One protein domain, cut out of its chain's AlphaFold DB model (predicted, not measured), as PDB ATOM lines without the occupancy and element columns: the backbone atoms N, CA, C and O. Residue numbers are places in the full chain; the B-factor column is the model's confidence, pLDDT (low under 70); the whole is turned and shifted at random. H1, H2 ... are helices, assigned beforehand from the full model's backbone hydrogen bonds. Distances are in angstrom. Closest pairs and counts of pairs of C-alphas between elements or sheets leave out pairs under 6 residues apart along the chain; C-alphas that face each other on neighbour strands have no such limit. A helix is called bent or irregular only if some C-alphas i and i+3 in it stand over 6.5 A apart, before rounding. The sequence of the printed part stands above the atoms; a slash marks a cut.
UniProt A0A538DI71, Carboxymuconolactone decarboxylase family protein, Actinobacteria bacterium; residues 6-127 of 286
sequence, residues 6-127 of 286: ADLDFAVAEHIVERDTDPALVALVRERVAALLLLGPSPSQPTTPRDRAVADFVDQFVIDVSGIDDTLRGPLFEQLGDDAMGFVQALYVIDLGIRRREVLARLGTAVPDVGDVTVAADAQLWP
ATOM      1  N   ALA A   6     -21.980  -1.884 -13.679       95.88
ATOM      2  CA  ALA A   6     -22.514  -1.181 -14.851       95.88
ATOM      3  C   ALA A   6     -21.439  -0.864 -15.912       95.88
ATOM      4  O   ALA A   6     -21.732  -0.893 -17.106       95.88
ATOM      5  N   ASP A   7     -20.200  -0.577 -15.498       95.12
ATOM      6  CA  ASP A   7     -19.094  -0.342 -16.431       95.12
ATOM      7  C   ASP A   7     -18.709  -1.630 -17.167       95.12
ATOM      8  O   ASP A   7     -18.446  -1.596 -18.369       95.12
ATOM      9  N   LEU A   8     -18.704  -2.758 -16.449       94.50
ATOM     10  CA  LEU A   8     -18.424  -4.075 -17.013       94.50
ATOM     11  C   LEU A   8     -19.531  -4.516 -17.978       94.50
ATOM     12  O   LEU A   8     -19.232  -4.905 -19.104       94.50
ATOM     13  N   ASP A   9     -20.795  -4.410 -17.566       96.25
ATOM     14  CA  ASP A   9     -21.945  -4.802 -18.386       96.25
ATOM     15  C   ASP A   9     -22.005  -3.992 -19.693       96.25
ATOM     16  O   ASP A   9     -22.268  -4.547 -20.761       96.25
ATOM     17  N   PHE A  10     -21.699  -2.688 -19.646       96.50
ATOM     18  CA  PHE A  10     -21.641  -1.876 -20.864       96.50
ATOM     19  C   PHE A  10     -20.458  -2.266 -21.760       96.50
ATOM     20  O   PHE A  10     -20.611  -2.340 -22.977       96.50
ATOM     21  N   ALA A  11     -19.295  -2.574 -21.181       95.31
ATOM     22  CA  ALA A  11     -18.143  -3.028 -21.955       95.31
ATOM     23  C   ALA A  11     -18.375  -4.392 -22.633       95.31
ATOM     24  O   ALA A  11     -17.871  -4.623 -23.732       95.31
ATOM     25  N   VAL A  12     -19.178  -5.280 -22.030       96.19
ATOM     26  CA  VAL A  12     -19.660  -6.507 -22.693       96.19
ATOM     27  C   VAL A  12     -20.462  -6.156 -23.947       96.19
ATOM     28  O   VAL A  12     -20.219  -6.741 -25.001       96.19
ATOM     29  N   ALA A  13     -21.382  -5.189 -23.866       97.38
ATOM     30  CA  ALA A  13     -22.153  -4.745 -25.027       97.38
ATOM     31  C   ALA A  13     -21.252  -4.146 -26.122       97.38
ATOM     32  O   ALA A  13     -21.413  -4.488 -27.291       97.38
ATOM     33  N   GLU A  14     -20.260  -3.325 -25.754       96.44
ATOM     34  CA  GLU A  14     -19.265  -2.794 -26.702       96.44
ATOM     35  C   GLU A  14     -18.482  -3.919 -27.392       96.44
ATOM     36  O   GLU A  14     -18.322  -3.900 -28.611       96.44
ATOM     37  N   HIS A  15     -18.050  -4.939 -26.647       95.88
ATOM     38  CA  HIS A  15     -17.344  -6.084 -27.220       95.88
ATOM     39  C   HIS A  15     -18.218  -6.890 -28.193       95.88
ATOM     40  O   HIS A  15     -17.744  -7.289 -29.255       95.88
ATOM     41  N   ILE A  16     -19.495  -7.117 -27.861       96.75
ATOM     42  CA  ILE A  16     -20.437  -7.799 -28.760       96.75
ATOM     43  C   ILE A  16     -20.616  -6.995 -30.053       96.75
ATOM     44  O   ILE A  16     -20.608  -7.581 -31.133       96.75
ATOM     45  N   VAL A  17     -20.714  -5.664 -29.966       97.31
ATOM     46  CA  VAL A  17     -20.813  -4.797 -31.152       97.31
ATOM     47  C   VAL A  17     -19.598  -4.946 -32.064       97.31
ATOM     48  O   VAL A  17     -19.784  -5.141 -33.262       97.31
ATOM     49  N   GLU A  18     -18.376  -4.925 -31.520       95.38
ATOM     50  CA  GLU A  18     -17.155  -5.121 -32.322       95.38
ATOM     51  C   GLU A  18     -17.074  -6.507 -32.971       95.38
ATOM     52  O   GLU A  18     -16.484  -6.653 -34.040       95.38
ATOM     53  N   ARG A  19     -17.625  -7.529 -32.309       94.44
ATOM     54  CA  ARG A  19     -17.588  -8.916 -32.780       94.44
ATOM     55  C   ARG A  19     -18.612  -9.179 -33.883       94.44
ATOM     56  O   ARG A  19     -18.279  -9.845 -34.861       94.44
ATOM     57  N   ASP A  20     -19.837  -8.685 -33.708       94.94
ATOM     58  CA  ASP A  20     -20.997  -9.120 -34.494       94.94
ATOM     59  C   ASP A  20     -21.425  -8.113 -35.569       94.94
ATOM     60  O   ASP A  20     -22.175  -8.470 -36.478       94.94
ATOM     61  N   THR A  21     -20.963  -6.863 -35.494       95.56
ATOM     62  CA  THR A  21     -21.313  -5.825 -36.476       95.56
ATOM     63  C   THR A  21     -20.240  -5.736 -37.557       95.56
ATOM     64  O   THR A  21     -19.051  -5.782 -37.253       95.56
ATOM     65  N   ASP A  22     -20.644  -5.558 -38.823       94.19
ATOM     66  CA  ASP A  22     -19.716  -5.326 -39.939       94.19
ATOM     67  C   ASP A  22     -18.691  -4.227 -39.571       94.19
ATOM     68  O   ASP A  22     -19.091  -3.082 -39.324       94.19
ATOM     69  N   PRO A  23     -17.376  -4.528 -39.550       95.44
ATOM     70  CA  PRO A  23     -16.348  -3.565 -39.168       95.44
ATOM     71  C   PRO A  23     -16.362  -2.278 -40.001       95.44
ATOM     72  O   PRO A  23     -16.007  -1.215 -39.489       95.44
ATOM     73  N   ALA A  24     -16.784  -2.344 -41.270       94.44
ATOM     74  CA  ALA A  24     -16.920  -1.160 -42.113       94.44
ATOM     75  C   ALA A  24     -18.073  -0.260 -41.640       94.44
ATOM     76  O   ALA A  24     -17.918   0.963 -41.606       94.44
ATOM     77  N   LEU A  25     -19.193  -0.852 -41.207       95.19
ATOM     78  CA  LEU A  25     -20.298  -0.107 -40.598       95.19
ATOM     79  C   LEU A  25     -19.885   0.485 -39.251       95.19
ATOM     80  O   LEU A  25     -20.146   1.659 -39.011       95.19
ATOM     81  N   VAL A  26     -19.192  -0.276 -38.399       97.19
ATOM     82  CA  VAL A  26     -18.681   0.233 -37.114       97.19
ATOM     83  C   VAL A  26     -17.767   1.441 -37.331       97.19
ATOM     84  O   VAL A  26     -17.911   2.454 -36.643       97.19
ATOM     85  N   ALA A  27     -16.847   1.366 -38.298       96.69
ATOM     86  CA  ALA A  27     -15.954   2.471 -38.632       96.69
ATOM     87  C   ALA A  27     -16.722   3.708 -39.120       96.69
ATOM     88  O   ALA A  27     -16.479   4.804 -38.613       96.69
ATOM     89  N   LEU A  28     -17.685   3.524 -40.034       97.06
ATOM     90  CA  LEU A  28     -18.545   4.599 -40.531       97.06
ATOM     91  C   LEU A  28     -19.320   5.258 -39.386       97.06
ATOM     92  O   LEU A  28     -19.286   6.478 -39.246       97.06
ATOM     93  N   VAL A  29     -19.982   4.474 -38.531       98.06
ATOM     94  CA  VAL A  29     -20.763   5.013 -37.406       98.06
ATOM     95  C   VAL A  29     -19.868   5.785 -36.442       98.06
ATOM     96  O   VAL A  29     -20.205   6.906 -36.071       98.06
ATOM     97  N   ARG A  30     -18.711   5.233 -36.058       98.12
ATOM     98  CA  ARG A  30     -17.767   5.904 -35.150       98.12
ATOM     99  C   ARG A  30     -17.268   7.229 -35.708       98.12
ATOM    100  O   ARG A  30     -17.237   8.210 -34.970       98.12
ATOM    101  N   GLU A  31     -16.887   7.258 -36.983       97.56
ATOM    102  CA  GLU A  31     -16.439   8.477 -37.660       97.56
ATOM    103  C   GLU A  31     -17.532   9.552 -37.619       97.56
ATOM    104  O   GLU A  31     -17.269  10.686 -37.217       97.56
ATOM    105  N   ARG A  32     -18.774   9.184 -37.962       97.94
ATOM    106  CA  ARG A  32     -19.908  10.114 -37.981       97.94
ATOM    107  C   ARG A  32     -20.299  10.603 -36.592       97.94
ATOM    108  O   ARG A  32     -20.376  11.810 -36.390       97.94
ATOM    109  N   VAL A  33     -20.481   9.698 -35.629       98.38
ATOM    110  CA  VAL A  33     -20.789  10.053 -34.233       98.38
ATOM    111  C   VAL A  33     -19.712  10.990 -33.684       98.38
ATOM    112  O   VAL A  33     -20.035  12.044 -33.147       98.38
ATOM    113  N   ALA A  34     -18.426  10.660 -33.850       97.69
ATOM    114  CA  ALA A  34     -17.344  11.509 -33.358       97.69
ATOM    115  C   ALA A  34     -17.354  12.898 -34.012       97.69
ATOM    116  O   ALA A  34     -17.136  13.893 -33.321       97.69
ATOM    117  N   ALA A  35     -17.622  12.986 -35.316       97.88
ATOM    118  CA  ALA A  35     -17.710  14.262 -36.016       97.88
ATOM    119  C   ALA A  35     -18.889  15.121 -35.534       97.88
ATOM    120  O   ALA A  35     -18.711  16.305 -35.250       97.88
ATOM    121  N   LEU A  36     -20.077  14.522 -35.406       97.81
ATOM    122  CA  LEU A  36     -21.291  15.196 -34.934       97.81
ATOM    123  C   LEU A  36     -21.147  15.687 -33.494       97.81
ATOM    124  O   LEU A  36     -21.629  16.763 -33.167       97.81
ATOM    125  N   LEU A  37     -20.417  14.938 -32.666       97.50
ATOM    126  CA  LEU A  37     -20.076  15.325 -31.302       97.50
ATOM    127  C   LEU A  37     -18.828  16.208 -31.215       97.50
ATOM    128  O   LEU A  37     -18.334  16.422 -30.114       97.50
ATOM    129  N   LEU A  38     -18.308  16.745 -32.321       96.75
ATOM    130  CA  LEU A  38     -17.145  17.647 -32.331       96.75
ATOM    131  C   LEU A  38     -15.875  17.051 -31.687       96.75
ATOM    132  O   LEU A  38     -15.009  17.775 -31.197       96.75
ATOM    133  N   LEU A  39     -15.760  15.722 -31.690       94.88
ATOM    134  CA  LEU A  39     -14.617  14.959 -31.178       94.88
ATOM    135  C   LEU A  39     -13.687  14.477 -32.300       94.88
ATOM    136  O   LEU A  39     -12.560  14.060 -32.034       94.88
ATOM    137  N   GLY A  40     -14.157  14.510 -33.546       93.25
ATOM    138  CA  GLY A  40     -13.444  14.029 -34.724       93.25
ATOM    139  C   GLY A  40     -13.440  15.028 -35.884       93.25
ATOM    140  O   GLY A  40     -14.079  16.079 -35.814       93.25
ATOM    141  N   PRO A  41     -12.703  14.717 -36.965       94.44
ATOM    142  CA  PRO A  41     -12.768  15.487 -38.203       94.44
ATOM    143  C   PRO A  41     -14.149  15.359 -38.859       94.44
ATOM    144  O   PRO A  41     -14.942  14.498 -38.490       94.44
ATOM    145  N   SER A  42     -14.426  16.181 -39.876       93.19
ATOM    146  CA  SER A  42     -15.614  15.993 -40.718       93.19
ATOM    147  C   SER A  42     -15.635  14.583 -41.323       93.19
ATOM    148  O   SER A  42     -14.585  14.125 -41.782       93.19
ATOM    149  N   PRO A  43     -16.801  13.912 -41.363       94.44
ATOM    150  CA  PRO A  43     -16.864  12.532 -41.799       94.44
ATOM    151  C   PRO A  43     -16.703  12.435 -43.316       94.44
ATOM    152  O   PRO A  43     -17.111  13.321 -44.078       94.44
ATOM    153  N   SER A  44     -16.140  11.318 -43.752       91.62
ATOM    154  CA  SER A  44     -16.023  10.942 -45.151       91.62
ATOM    155  C   SER A  44     -17.398  10.887 -45.819       91.62
ATOM    156  O   SER A  44     -18.405  10.500 -45.220       91.62
ATOM    157  N   GLN A  45     -17.453  11.291 -47.090       93.44
ATOM    158  CA  GLN A  45     -18.701  11.285 -47.849       93.44
ATOM    159  C   GLN A  45     -19.108   9.846 -48.206       93.44
ATOM    160  O   GLN A  45     -18.298   9.131 -48.806       93.44
ATOM    161  N   PRO A  46     -20.344   9.412 -47.894       94.69
ATOM    162  CA  PRO A  46     -20.785   8.058 -48.201       94.69
ATOM    163  C   PRO A  46     -20.857   7.819 -49.718       94.69
ATOM    164  O   PRO A  46     -21.488   8.574 -50.467       94.69
ATOM    165  N   THR A  47     -20.217   6.749 -50.194       93.75
ATOM    166  CA  THR A  47     -20.041   6.518 -51.640       93.75
ATOM    167  C   THR A  47     -21.095   5.584 -52.232       93.75
ATOM    168  O   THR A  47     -21.517   5.783 -53.377       93.75
ATOM    169  N   THR A  48     -21.613   4.629 -51.455       96.56
ATOM    170  CA  THR A  48     -22.645   3.683 -51.902       96.56
ATOM    171  C   THR A  48     -24.053   4.082 -51.426       96.56
ATOM    172  O   THR A  48     -24.184   4.875 -50.493       96.56
ATOM    173  N   PRO A  49     -25.135   3.571 -52.055       97.00
ATOM    174  CA  PRO A  49     -26.497   3.763 -51.547       97.00
ATOM    175  C   PRO A  49     -26.685   3.241 -50.117       97.00
ATOM    176  O   PRO A  49     -27.318   3.918 -49.314       97.00
ATOM    177  N   ARG A  50     -26.073   2.090 -49.794       96.94
ATOM    178  CA  ARG A  50     -26.059   1.518 -48.442       96.94
ATOM    179  C   ARG A  50     -25.424   2.474 -47.440       96.94
ATOM    180  O   ARG A  50     -26.054   2.797 -46.441       96.94
ATOM    181  N   ASP A  51     -24.223   2.972 -47.737       97.31
ATOM    182  CA  ASP A  51     -23.514   3.882 -46.828       97.31
ATOM    183  C   ASP A  51     -24.283   5.188 -46.629       97.31
ATOM    184  O   ASP A  51     -24.284   5.717 -45.525       97.31
ATOM    185  N   ARG A  52     -24.942   5.712 -47.676       98.06
ATOM    186  CA  ARG A  52     -25.785   6.916 -47.573       98.06
ATOM    187  C   ARG A  52     -26.980   6.692 -46.652       98.06
ATOM    188  O   ARG A  52     -27.147   7.457 -45.716       98.06
ATOM    189  N   ALA A  53     -27.745   5.619 -46.860       98.38
ATOM    190  CA  ALA A  53     -28.893   5.307 -46.008       98.38
ATOM    191  C   ALA A  53     -28.489   5.137 -44.532       98.38
ATOM    192  O   ALA A  53     -29.151   5.659 -43.638       98.38
ATOM    193  N   VAL A  54     -27.372   4.446 -44.279       98.44
ATOM    194  CA  VAL A  54     -26.816   4.283 -42.930       98.44
ATOM    195  C   VAL A  54     -26.359   5.624 -42.354       98.44
ATOM    196  O   VAL A  54     -26.673   5.932 -41.210       98.44
ATOM    197  N   ALA A  55     -25.628   6.424 -43.128       98.50
ATOM    198  CA  ALA A  55     -25.107   7.718 -42.703       98.50
ATOM    199  C   ALA A  55     -26.215   8.719 -42.357       98.50
ATOM    200  O   ALA A  55     -26.146   9.341 -41.300       98.50
ATOM    201  N   ASP A  56     -27.235   8.836 -43.206       98.50
ATOM    202  CA  ASP A  56     -28.364   9.746 -42.998       98.50
ATOM    203  C   ASP A  56     -29.154   9.349 -41.739       98.50
ATOM    204  O   ASP A  56     -29.515  10.198 -40.922       98.50
ATOM    205  N   PHE A  57     -29.360   8.043 -41.527       98.81
ATOM    206  CA  PHE A  57     -30.004   7.537 -40.315       98.81
ATOM    207  C   PHE A  57     -29.162   7.795 -39.058       98.81
ATOM    208  O   PHE A  57     -29.703   8.214 -38.037       98.81
ATOM    209  N   VAL A  58     -27.845   7.561 -39.116       98.75
ATOM    210  CA  VAL A  58     -26.910   7.821 -38.006       98.75
ATOM    211  C   VAL A  58     -26.918   9.295 -37.627       98.75
ATOM    212  O   VAL A  58     -27.008   9.606 -36.442       98.75
ATOM    213  N   ASP A  59     -26.863  10.192 -38.610       98.50
ATOM    214  CA  ASP A  59     -26.881  11.632 -38.365       98.50
ATOM    215  C   ASP A  59     -28.132  12.052 -37.613       98.50
ATOM    216  O   ASP A  59     -28.032  12.675 -36.554       98.50
ATOM    217  N   GLN A  60     -29.302  11.656 -38.117       98.69
ATOM    218  CA  GLN A  60     -30.558  11.981 -37.460       98.69
ATOM    219  C   GLN A  60     -30.638  11.333 -36.074       98.69
ATOM    220  O   GLN A  60     -30.988  12.006 -35.114       98.69
ATOM    221  N   PHE A  61     -30.250  10.062 -35.927       98.75
ATOM    222  CA  PHE A  61     -30.262   9.367 -34.637       98.75
ATOM    223  C   PHE A  61     -29.405  10.078 -33.583       98.75
ATOM    224  O   PHE A  61     -29.805  10.166 -32.422       98.75
ATOM    225  N   VAL A  62     -28.222  10.566 -33.959       98.50
ATOM    226  CA  VAL A  62     -27.283  11.226 -33.040       98.50
ATOM    227  C   VAL A  62     -27.727  12.651 -32.711       98.50
ATOM    228  O   VAL A  62     -27.637  13.030 -31.544       98.50
ATOM    229  N   ILE A  63     -28.200  13.415 -33.703       97.50
ATOM    230  CA  ILE A  63     -28.619  14.815 -33.537       97.50
ATOM    231  C   ILE A  63     -29.964  14.904 -32.810       97.50
ATOM    232  O   ILE A  63     -30.086  15.620 -31.820       97.50
ATOM    233  N   ASP A  64     -30.972  14.199 -33.320       97.75
ATOM    234  CA  ASP A  64     -32.344  14.232 -32.825       97.75
ATOM    235  C   ASP A  64     -33.116  13.001 -33.321       97.75
ATOM    236  O   ASP A  64     -33.691  12.982 -34.412       97.75
ATOM    237  N   VAL A  65     -33.163  11.955 -32.495       98.50
ATOM    238  CA  VAL A  65     -33.846  10.706 -32.854       98.50
ATOM    239  C   VAL A  65     -35.346  10.896 -33.129       98.50
ATOM    240  O   VAL A  65     -35.926  10.094 -33.858       98.50
ATOM    241  N   SER A  66     -35.973  11.952 -32.596       97.56
ATOM    242  CA  SER A  66     -37.407  12.202 -32.776       97.56
ATOM    243  C   SER A  66     -37.758  12.608 -34.208       97.56
ATOM    244  O   SER A  66     -38.867  12.350 -34.671       97.56
ATOM    245  N   GLY A  67     -36.788  13.159 -34.944       97.88
ATOM    246  CA  GLY A  67     -36.927  13.491 -36.359       97.88
ATOM    247  C   GLY A  67     -36.831  12.291 -37.306       97.88
ATOM    248  O   GLY A  67     -36.950  12.474 -38.515       97.88
ATOM    249  N   ILE A  68     -36.611  11.068 -36.803       98.50
ATOM    250  CA  ILE A  68     -36.600   9.872 -37.652       98.50
ATOM    251  C   ILE A  68     -38.025   9.536 -38.107       98.50
ATOM    252  O   ILE A  68     -38.898   9.186 -37.308       98.50
ATOM    253  N   ASP A  69     -38.231   9.556 -39.421       97.81
ATOM    254  CA  ASP A  69     -39.474   9.170 -40.081       97.81
ATOM    255  C   ASP A  69     -39.258   8.037 -41.104       97.81
ATOM    256  O   ASP A  69     -38.187   7.426 -41.196       97.81
ATOM    257  N   ASP A  70     -40.293   7.734 -41.887       97.81
ATOM    258  CA  ASP A  70     -40.258   6.644 -42.864       97.81
ATOM    259  C   ASP A  70     -39.307   6.913 -44.041       97.81
ATOM    260  O   ASP A  70     -38.889   5.966 -44.711       97.81
ATOM    261  N   THR A  71     -38.906   8.169 -44.267       98.00
ATOM    262  CA  THR A  71     -37.903   8.520 -45.283       98.00
ATOM    263  C   THR A  71     -36.494   8.104 -44.873       98.00
ATOM    264  O   THR A  71     -35.661   7.870 -45.744       98.00
ATOM    265  N   LEU A  72     -36.246   7.936 -43.570       98.44
ATOM    266  CA  LEU A  72     -34.994   7.409 -43.026       98.44
ATOM    267  C   LEU A  72     -35.096   5.913 -42.703       98.44
ATOM    268  O   LEU A  72     -34.175   5.153 -43.006       98.44
ATOM    269  N   ARG A  73     -36.227   5.456 -42.142       98.25
ATOM    270  CA  ARG A  73     -36.440   4.028 -41.838       98.25
ATOM    271  C   ARG A  73     -36.475   3.181 -43.105       98.25
ATOM    272  O   ARG A  73     -35.783   2.171 -43.167       98.25
ATOM    273  N   GLY A  74     -37.247   3.583 -44.115       98.19
ATOM    274  CA  GLY A  74     -37.424   2.808 -45.346       98.19
ATOM    275  C   GLY A  74     -36.091   2.422 -45.996       98.19
ATOM    276  O   GLY A  74     -35.811   1.227 -46.108       98.19
ATOM    277  N   PRO A  75     -35.227   3.396 -46.343       98.44
ATOM    278  CA  PRO A  75     -33.913   3.115 -46.913       98.44
ATOM    279  C   PRO A  75     -33.008   2.287 -45.999       98.44
ATOM    280  O   PRO A  75     -32.320   1.396 -46.489       98.44
ATOM    281  N   LEU A  76     -33.004   2.527 -44.682       98.31
ATOM    282  CA  LEU A  76     -32.196   1.724 -43.758       98.31
ATOM    283  C   LEU A  76     -32.596   0.242 -43.818       98.31
ATOM    284  O   LEU A  76     -31.740  -0.623 -44.002       98.31
ATOM    285  N   PHE A  77     -33.892  -0.047 -43.689       97.81
ATOM    286  CA  PHE A  77     -34.411  -1.414 -43.711       97.81
ATOM    287  C   PHE A  77     -34.267  -2.065 -45.091       97.81
ATOM    288  O   PHE A  77     -33.972  -3.254 -45.169       97.81
ATOM    289  N   GLU A  78     -34.399  -1.305 -46.181       98.25
ATOM    290  CA  GLU A  78     -34.133  -1.804 -47.534       98.25
ATOM    291  C   GLU A  78     -32.669  -2.237 -47.705       98.25
ATOM    292  O   GLU A  78     -32.395  -3.265 -48.324       98.25
ATOM    293  N   GLN A  79     -31.721  -1.474 -47.148       97.81
ATOM    294  CA  GLN A  79     -30.289  -1.729 -47.318       97.81
ATOM    295  C   GLN A  79     -29.721  -2.767 -46.340       97.81
ATOM    296  O   GLN A  79     -28.733  -3.425 -46.672       97.81
ATOM    297  N   LEU A  80     -30.293  -2.896 -45.138       96.81
ATOM    298  CA  LEU A  80     -29.792  -3.796 -44.089       96.81
ATOM    299  C   LEU A  80     -30.647  -5.054 -43.883       96.81
ATOM    300  O   LEU A  80     -30.154  -6.020 -43.312       96.81
ATOM    301  N   GLY A  81     -31.901  -5.073 -44.343       96.94
ATOM    302  CA  GLY A  81     -32.797  -6.214 -44.158       96.94
ATOM    303  C   GLY A  81     -32.954  -6.598 -42.684       96.94
ATOM    304  O   GLY A  81     -33.200  -5.741 -41.832       96.94
ATOM    305  N   ASP A  82     -32.777  -7.886 -42.386       95.38
ATOM    306  CA  ASP A  82     -32.931  -8.450 -41.038       95.38
ATOM    307  C   ASP A  82     -31.911  -7.891 -40.025       95.38
ATOM    308  O   ASP A  82     -32.173  -7.884 -38.819       95.38
ATOM    309  N   ASP A  83     -30.787  -7.340 -40.497       95.56
ATOM    310  CA  ASP A  83     -29.746  -6.765 -39.639       95.56
ATOM    311  C   ASP A  83     -30.098  -5.357 -39.130       95.56
ATOM    312  O   ASP A  83     -29.438  -4.848 -38.221       95.56
ATOM    313  N   ALA A  84     -31.138  -4.706 -39.669       96.69
ATOM    314  CA  ALA A  84     -31.464  -3.312 -39.354       96.69
ATOM    315  C   ALA A  84     -31.691  -3.075 -37.850       96.69
ATOM    316  O   ALA A  84     -31.185  -2.104 -37.285       96.69
ATOM    317  N   MET A  85     -32.396  -3.982 -37.168       95.56
ATOM    318  CA  MET A  85     -32.641  -3.860 -35.725       95.56
ATOM    319  C   MET A  85     -31.370  -4.054 -34.894       95.56
ATOM    320  O   MET A  85     -31.150  -3.319 -33.929       95.56
ATOM    321  N   GLY A  86     -30.524  -5.018 -35.273       96.38
ATOM    322  CA  GLY A  86     -29.222  -5.226 -34.638       96.38
ATOM    323  C   GLY A  86     -28.313  -4.011 -34.825       96.38
ATOM    324  O   GLY A  86     -27.668  -3.565 -33.878       96.38
ATOM    325  N   PHE A  87     -28.352  -3.400 -36.011       97.88
ATOM    326  CA  PHE A  87     -27.642  -2.162 -36.302       97.88
ATOM    327  C   PHE A  87     -28.107  -0.992 -35.422       97.88
ATOM    328  O   PHE A  87     -27.264  -0.296 -34.865       97.88
ATOM    329  N   VAL A  88     -29.416  -0.782 -35.229       98.31
ATOM    330  CA  VAL A  88     -29.926   0.290 -34.344       98.31
ATOM    331  C   VAL A  88     -29.438   0.103 -32.899       98.31
ATOM    332  O   VAL A  88     -29.084   1.076 -32.229       98.31
ATOM    333  N   GLN A  89     -29.356  -1.143 -32.421       98.38
ATOM    334  CA  GLN A  89     -28.792  -1.456 -31.103       98.38
ATOM    335  C   GLN A  89     -27.286  -1.165 -31.037       98.38
ATOM    336  O   GLN A  89     -26.824  -0.544 -30.080       98.38
ATOM    337  N   ALA A  90     -26.527  -1.560 -32.061       98.56
ATOM    338  CA  ALA A  90     -25.097  -1.276 -32.153       98.56
ATOM    339  C   ALA A  90     -24.809   0.232 -32.229       98.56
ATOM    340  O   ALA A  90     -23.914   0.729 -31.544       98.56
ATOM    341  N   LEU A  91     -25.608   0.978 -32.998       98.75
ATOM    342  CA  LEU A  91     -25.531   2.433 -33.112       98.75
ATOM    343  C   LEU A  91     -25.686   3.118 -31.751       98.75
ATOM    344  O   LEU A  91     -24.864   3.961 -31.406       98.75
ATOM    345  N   TYR A  92     -26.680   2.726 -30.952       98.75
ATOM    346  CA  TYR A  92     -26.835   3.221 -29.579       98.75
ATOM    347  C   TYR A  92     -25.593   2.957 -28.723       98.75
ATOM    348  O   TYR A  92     -25.126   3.859 -28.031       98.75
ATOM    349  N   VAL A  93     -25.034   1.744 -28.769       98.75
ATOM    350  CA  VAL A  93     -23.843   1.407 -27.975       98.75
ATOM    351  C   VAL A  93     -22.655   2.276 -28.387       98.75
ATOM    352  O   VAL A  93     -21.944   2.783 -27.520       98.75
ATOM    353  N   ILE A  94     -22.464   2.509 -29.688       98.69
ATOM    354  CA  ILE A  94     -21.387   3.365 -30.200       98.69
ATOM    355  C   ILE A  94     -21.615   4.833 -29.800       98.69
ATOM    356  O   ILE A  94     -20.707   5.446 -29.234       98.69
ATOM    357  N   ASP A  95     -22.811   5.381 -30.048       98.75
ATOM    358  CA  ASP A  95     -23.217   6.754 -29.701       98.75
ATOM    359  C   ASP A  95     -23.003   7.034 -28.207       98.75
ATOM    360  O   ASP A  95     -22.181   7.867 -27.807       98.75
ATOM    361  N   LEU A  96     -23.677   6.261 -27.356       98.44
ATOM    362  CA  LEU A  96     -23.645   6.473 -25.915       98.44
ATOM    363  C   LEU A  96     -22.304   6.061 -25.297       98.44
ATOM    364  O   LEU A  96     -21.896   6.657 -24.302       98.44
ATOM    365  N   GLY A  97     -21.578   5.112 -25.892       97.56
ATOM    366  CA  GLY A  97     -20.217   4.771 -25.482       97.56
ATOM    367  C   GLY A  97     -19.240   5.927 -25.701       97.56
ATOM    368  O   GLY A  97     -18.432   6.233 -24.820       97.56
ATOM    369  N   ILE A  98     -19.328   6.617 -26.846       98.06
ATOM    370  CA  ILE A  98     -18.519   7.812 -27.133       98.06
ATOM    371  C   ILE A  98     -18.894   8.956 -26.181       98.06
ATOM    372  O   ILE A  98     -18.002   9.513 -25.536       98.06
ATOM    373  N   ARG A  99     -20.191   9.255 -26.016       98.31
ATOM    374  CA  ARG A  99     -20.665  10.294 -25.078       98.31
ATOM    375  C   ARG A  99     -20.217  10.012 -23.645       98.31
ATOM    376  O   ARG A  99     -19.673  10.897 -22.990       98.31
ATOM    377  N   ARG A 100     -20.363   8.767 -23.172       97.25
ATOM    378  CA  ARG A 100     -19.924   8.334 -21.836       97.25
ATOM    379  C   ARG A 100     -18.429   8.566 -21.629       97.25
ATOM    380  O   ARG A 100     -18.047   9.117 -20.600       97.25
ATOM    381  N   ARG A 101     -17.584   8.169 -22.587       96.50
ATOM    382  CA  ARG A 101     -16.128   8.378 -22.496       96.50
ATOM    383  C   ARG A 101     -15.761   9.858 -22.413       96.50
ATOM    384  O   ARG A 101     -14.949  10.217 -21.563       96.50
ATOM    385  N   GLU A 102     -16.375  10.701 -23.243       97.69
ATOM    386  CA  GLU A 102     -16.126  12.148 -23.213       97.69
ATOM    387  C   GLU A 102     -16.549  12.758 -21.873       97.69
ATOM    388  O   GLU A 102     -15.789  13.499 -21.254       97.69
ATOM    389  N   VAL A 103     -17.726  12.391 -21.361       97.94
ATOM    390  CA  VAL A 103     -18.219  12.898 -20.073       97.94
ATOM    391  C   VAL A 103     -17.306  12.474 -18.924       97.94
ATOM    392  O   VAL A 103     -16.967  13.300 -18.080       97.94
ATOM    393  N   LEU A 104     -16.849  11.219 -18.896       96.25
ATOM    394  CA  LEU A 104     -15.889  10.751 -17.891       96.25
ATOM    395  C   LEU A 104     -14.585  11.558 -17.945       96.25
ATOM    396  O   LEU A 104     -14.131  12.048 -16.908       96.25
ATOM    397  N   ALA A 105     -14.035  11.781 -19.143       96.00
ATOM    398  CA  ALA A 105     -12.837  12.595 -19.329       96.00
ATOM    399  C   ALA A 105     -13.032  14.031 -18.807       96.00
ATOM    400  O   ALA A 105     -12.191  14.549 -18.070       96.00
ATOM    401  N   ARG A 106     -14.178  14.648 -19.113       96.06
ATOM    402  CA  ARG A 106     -14.561  15.996 -18.661       96.06
ATOM    403  C   ARG A 106     -14.741  16.089 -17.149       96.06
ATOM    404  O   ARG A 106     -14.327  17.068 -16.530       96.06
ATOM    405  N   LEU A 107     -15.285  15.042 -16.534       96.31
ATOM    406  CA  LEU A 107     -15.384  14.905 -15.083       96.31
ATOM    407  C   LEU A 107     -14.033  14.603 -14.417       96.31
ATOM    408  O   LEU A 107     -13.973  14.549 -13.188       96.31
ATOM    409  N   GLY A 108     -12.946  14.433 -15.179       93.81
ATOM    410  CA  GLY A 108     -11.634  14.045 -14.658       93.81
ATOM    411  C   GLY A 108     -11.612  12.627 -14.082       93.81
ATOM    412  O   GLY A 108     -10.767  12.320 -13.241       93.81
ATOM    413  N   THR A 109     -12.554  11.784 -14.503       90.19
ATOM    414  CA  THR A 109     -12.676  10.387 -14.099       90.19
ATOM    415  C   THR A 109     -12.091   9.521 -15.204       90.19
ATOM    416  O   THR A 109     -12.463   9.645 -16.368       90.19
ATOM    417  N   ALA A 110     -11.158   8.633 -14.860       84.00
ATOM    418  CA  ALA A 110     -10.637   7.685 -15.836       84.00
ATOM    419  C   ALA A 110     -11.768   6.779 -16.339       84.00
ATOM    420  O   ALA A 110     -12.575   6.296 -15.541       84.00
ATOM    421  N   VAL A 111     -11.799   6.523 -17.649       81.31
ATOM    422  CA  VAL A 111     -12.625   5.445 -18.200       81.31
ATOM    423  C   VAL A 111     -12.176   4.148 -17.522       81.31
ATOM    424  O   VAL A 111     -10.971   3.878 -17.523       81.31
ATOM    425  N   PRO A 112     -13.085   3.380 -16.903       79.12
ATOM    426  CA  PRO A 112     -12.709   2.147 -16.232       79.12
ATOM    427  C   PRO A 112     -12.000   1.204 -17.199       79.12
ATOM    428  O   PRO A 112     -12.560   0.820 -18.224       79.12
ATOM    429  N   ASP A 113     -10.761   0.850 -16.864       78.06
ATOM    430  CA  ASP A 113     -10.045  -0.229 -17.533       78.06
ATOM    431  C   ASP A 113     -10.647  -1.546 -17.047       78.06
ATOM    432  O   ASP A 113     -10.325  -2.037 -15.965       78.06
ATOM    433  N   VAL A 114     -11.603  -2.062 -17.815       75.19
ATOM    434  CA  VAL A 114     -12.306  -3.313 -17.514       75.19
ATOM    435  C   VAL A 114     -11.469  -4.560 -17.835       75.19
ATOM    436  O   VAL A 114     -11.918  -5.670 -17.553       75.19
ATOM    437  N   GLY A 115     -10.257  -4.394 -18.382       73.06
ATOM    438  CA  GLY A 115      -9.412  -5.486 -18.858       73.06
ATOM    439  C   GLY A 115     -10.021  -6.254 -20.038       73.06
ATOM    440  O   GLY A 115     -10.940  -5.782 -20.709       73.06
ATOM    441  N   ASP A 116      -9.510  -7.463 -20.283       74.88
ATOM    442  CA  ASP A 116     -10.070  -8.373 -21.286       74.88
ATOM    443  C   ASP A 116     -11.428  -8.905 -20.807       74.88
ATOM    444  O   ASP A 116     -11.525  -9.845 -20.010       74.88
ATOM    445  N   VAL A 117     -12.503  -8.297 -21.305       79.44
ATOM    446  CA  VAL A 117     -13.865  -8.770 -21.064       79.44
ATOM    447  C   VAL A 117     -14.044 -10.116 -21.769       79.44
ATOM    448  O   VAL A 117     -14.057 -10.200 -22.996       79.44
ATOM    449  N   THR A 118     -14.190 -11.192 -20.993       81.25
ATOM    450  CA  THR A 118     -14.510 -12.512 -21.549       81.25
ATOM    451  C   THR A 118     -15.999 -12.568 -21.870       81.25
ATOM    452  O   THR A 118     -16.827 -12.736 -20.975       81.25
ATOM    453  N   VAL A 119     -16.341 -12.437 -23.148       87.19
ATOM    454  CA  VAL A 119     -17.716 -12.576 -23.637       87.19
ATOM    455  C   VAL A 119     -17.917 -13.985 -24.188       87.19
ATOM    456  O   VAL A 119     -17.121 -14.462 -24.998       87.19
ATOM    457  N   ALA A 120     -18.978 -14.668 -23.750       90.75
ATOM    458  CA  ALA A 120     -19.322 -15.985 -24.280       90.75
ATOM    459  C   ALA A 120     -19.573 -15.907 -25.796       90.75
ATOM    460  O   ALA A 120     -20.160 -14.942 -26.293       90.75
ATOM    461  N   ALA A 121     -19.125 -16.921 -26.540       91.19
ATOM    462  CA  ALA A 121     -19.200 -16.920 -28.003       91.19
ATOM    463  C   ALA A 121     -20.641 -16.812 -28.538       91.19
ATOM    464  O   ALA A 121     -20.846 -16.299 -29.630       91.19
ATOM    465  N   ASP A 122     -21.624 -17.262 -27.761       93.81
ATOM    466  CA  ASP A 122     -23.057 -17.230 -28.056       93.81
ATOM    467  C   ASP A 122     -23.807 -16.069 -27.378       93.81
ATOM    468  O   ASP A 122     -25.021 -15.946 -27.545       93.81
ATOM    469  N   ALA A 123     -23.116 -15.203 -26.624       95.75
ATOM    470  CA  ALA A 123     -23.737 -14.035 -26.005       95.75
ATOM    471  C   ALA A 123     -24.322 -13.107 -27.076       95.75
ATOM    472  O   ALA A 123     -23.673 -12.835 -28.080       95.75
ATOM    473  N   GLN A 124     -25.524 -12.585 -26.845       96.75
ATOM    474  CA  GLN A 124     -26.224 -11.708 -27.784       96.75
ATOM    475  C   GLN A 124     -26.329 -10.285 -27.233       96.75
ATOM    476  O   GLN A 124     -26.425 -10.085 -26.019       96.75
ATOM    477  N   LEU A 125     -26.365  -9.297 -28.134       97.06
ATOM    478  CA  LEU A 125     -26.351  -7.881 -27.764       97.06
ATOM    479  C   LEU A 125     -27.557  -7.486 -26.903       97.06
ATOM    480  O   LEU A 125     -27.390  -6.862 -25.859       97.06
ATOM    481  N   TRP A 126     -28.767  -7.882 -27.304       97.00
ATOM    482  CA  TRP A 126     -29.979  -7.498 -26.579       97.00
ATOM    483  C   TRP A 126     -30.024  -8.032 -25.134       97.00
ATOM    484  O   TRP A 126     -30.213  -7.226 -24.222       97.00
ATOM    485  N   PRO A 127     -29.778  -9.331 -24.860       97.62
ATOM    486  CA  PRO A 127     -29.622  -9.821 -23.489       97.62
ATOM    487  C   PRO A 127     -28.547  -9.088 -22.674       97.62
ATOM    488  O   PRO A 127     -28.773  -8.805 -21.498       97.62
TER     489      PRO A 127
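This is residues 6 to 127 of the 286 residues of the protein "Carboxymuconolactone decarboxylase family protein" of Actinobacteria bacterium (UniProt A0A538DI71). A long helix arm, H4b, runs through the middle; H1 and H2 cross it, and H3 packs on H2 and makes a hairpin with H4a, farthest out. The 122 printed residues hold four named helices, H1 to H4, and no named strand: all helix, compact, radius of gyration of the C-alphas 14.9 A, spans 39 by 35 by 25 A.

H4, residues 70 to 106, assigned as one helix by its hydrogen bonds, is bent, with C-alphas 79 and 82 9.6 A apart. H4a is residues 70 to 79; H4b, residues 82 to 106, spans 37.9 A, ending at C-alpha 106 (-14.561, 15.996, -18.661). H1, residues 6 to 20, begins at C-alpha 6 (-22.514, -1.181, -14.851). H2 is residues 23 to 36, H3 residues 49 to 67. H3 and H4b are irregular: C-alphas 63 and 66 are 9.2 A apart, 82 and 85 7.0 A.

H4b touches H1 with residues 90 to 97 alone, closest C-alphas Ala 90 and Val 17, 5.6 A, at a steep tilt of 44 degrees, opposite ways. H2 touches H4b with residues 29 to 34 alone, closest C-alphas Val 33 and Asp 95, 6.1 A. The hairpin H3 and H4a touches, closest C-alphas Ala 53 and Leu 76, 5.4 A, at 37 degrees, only just steep. In H1 and H2 every O i to N i+4 pair is within hydrogen-bond range; in H3 12 of 15, H4a 5 of 6, H4b 20 of 21.

The C-alphas of Glu 78 and Gly 108, the farthest apart, are 42.9 A apart. The printed part has no cut; the link H2 to H3 is long. No printed residue is under 70 in pLDDT.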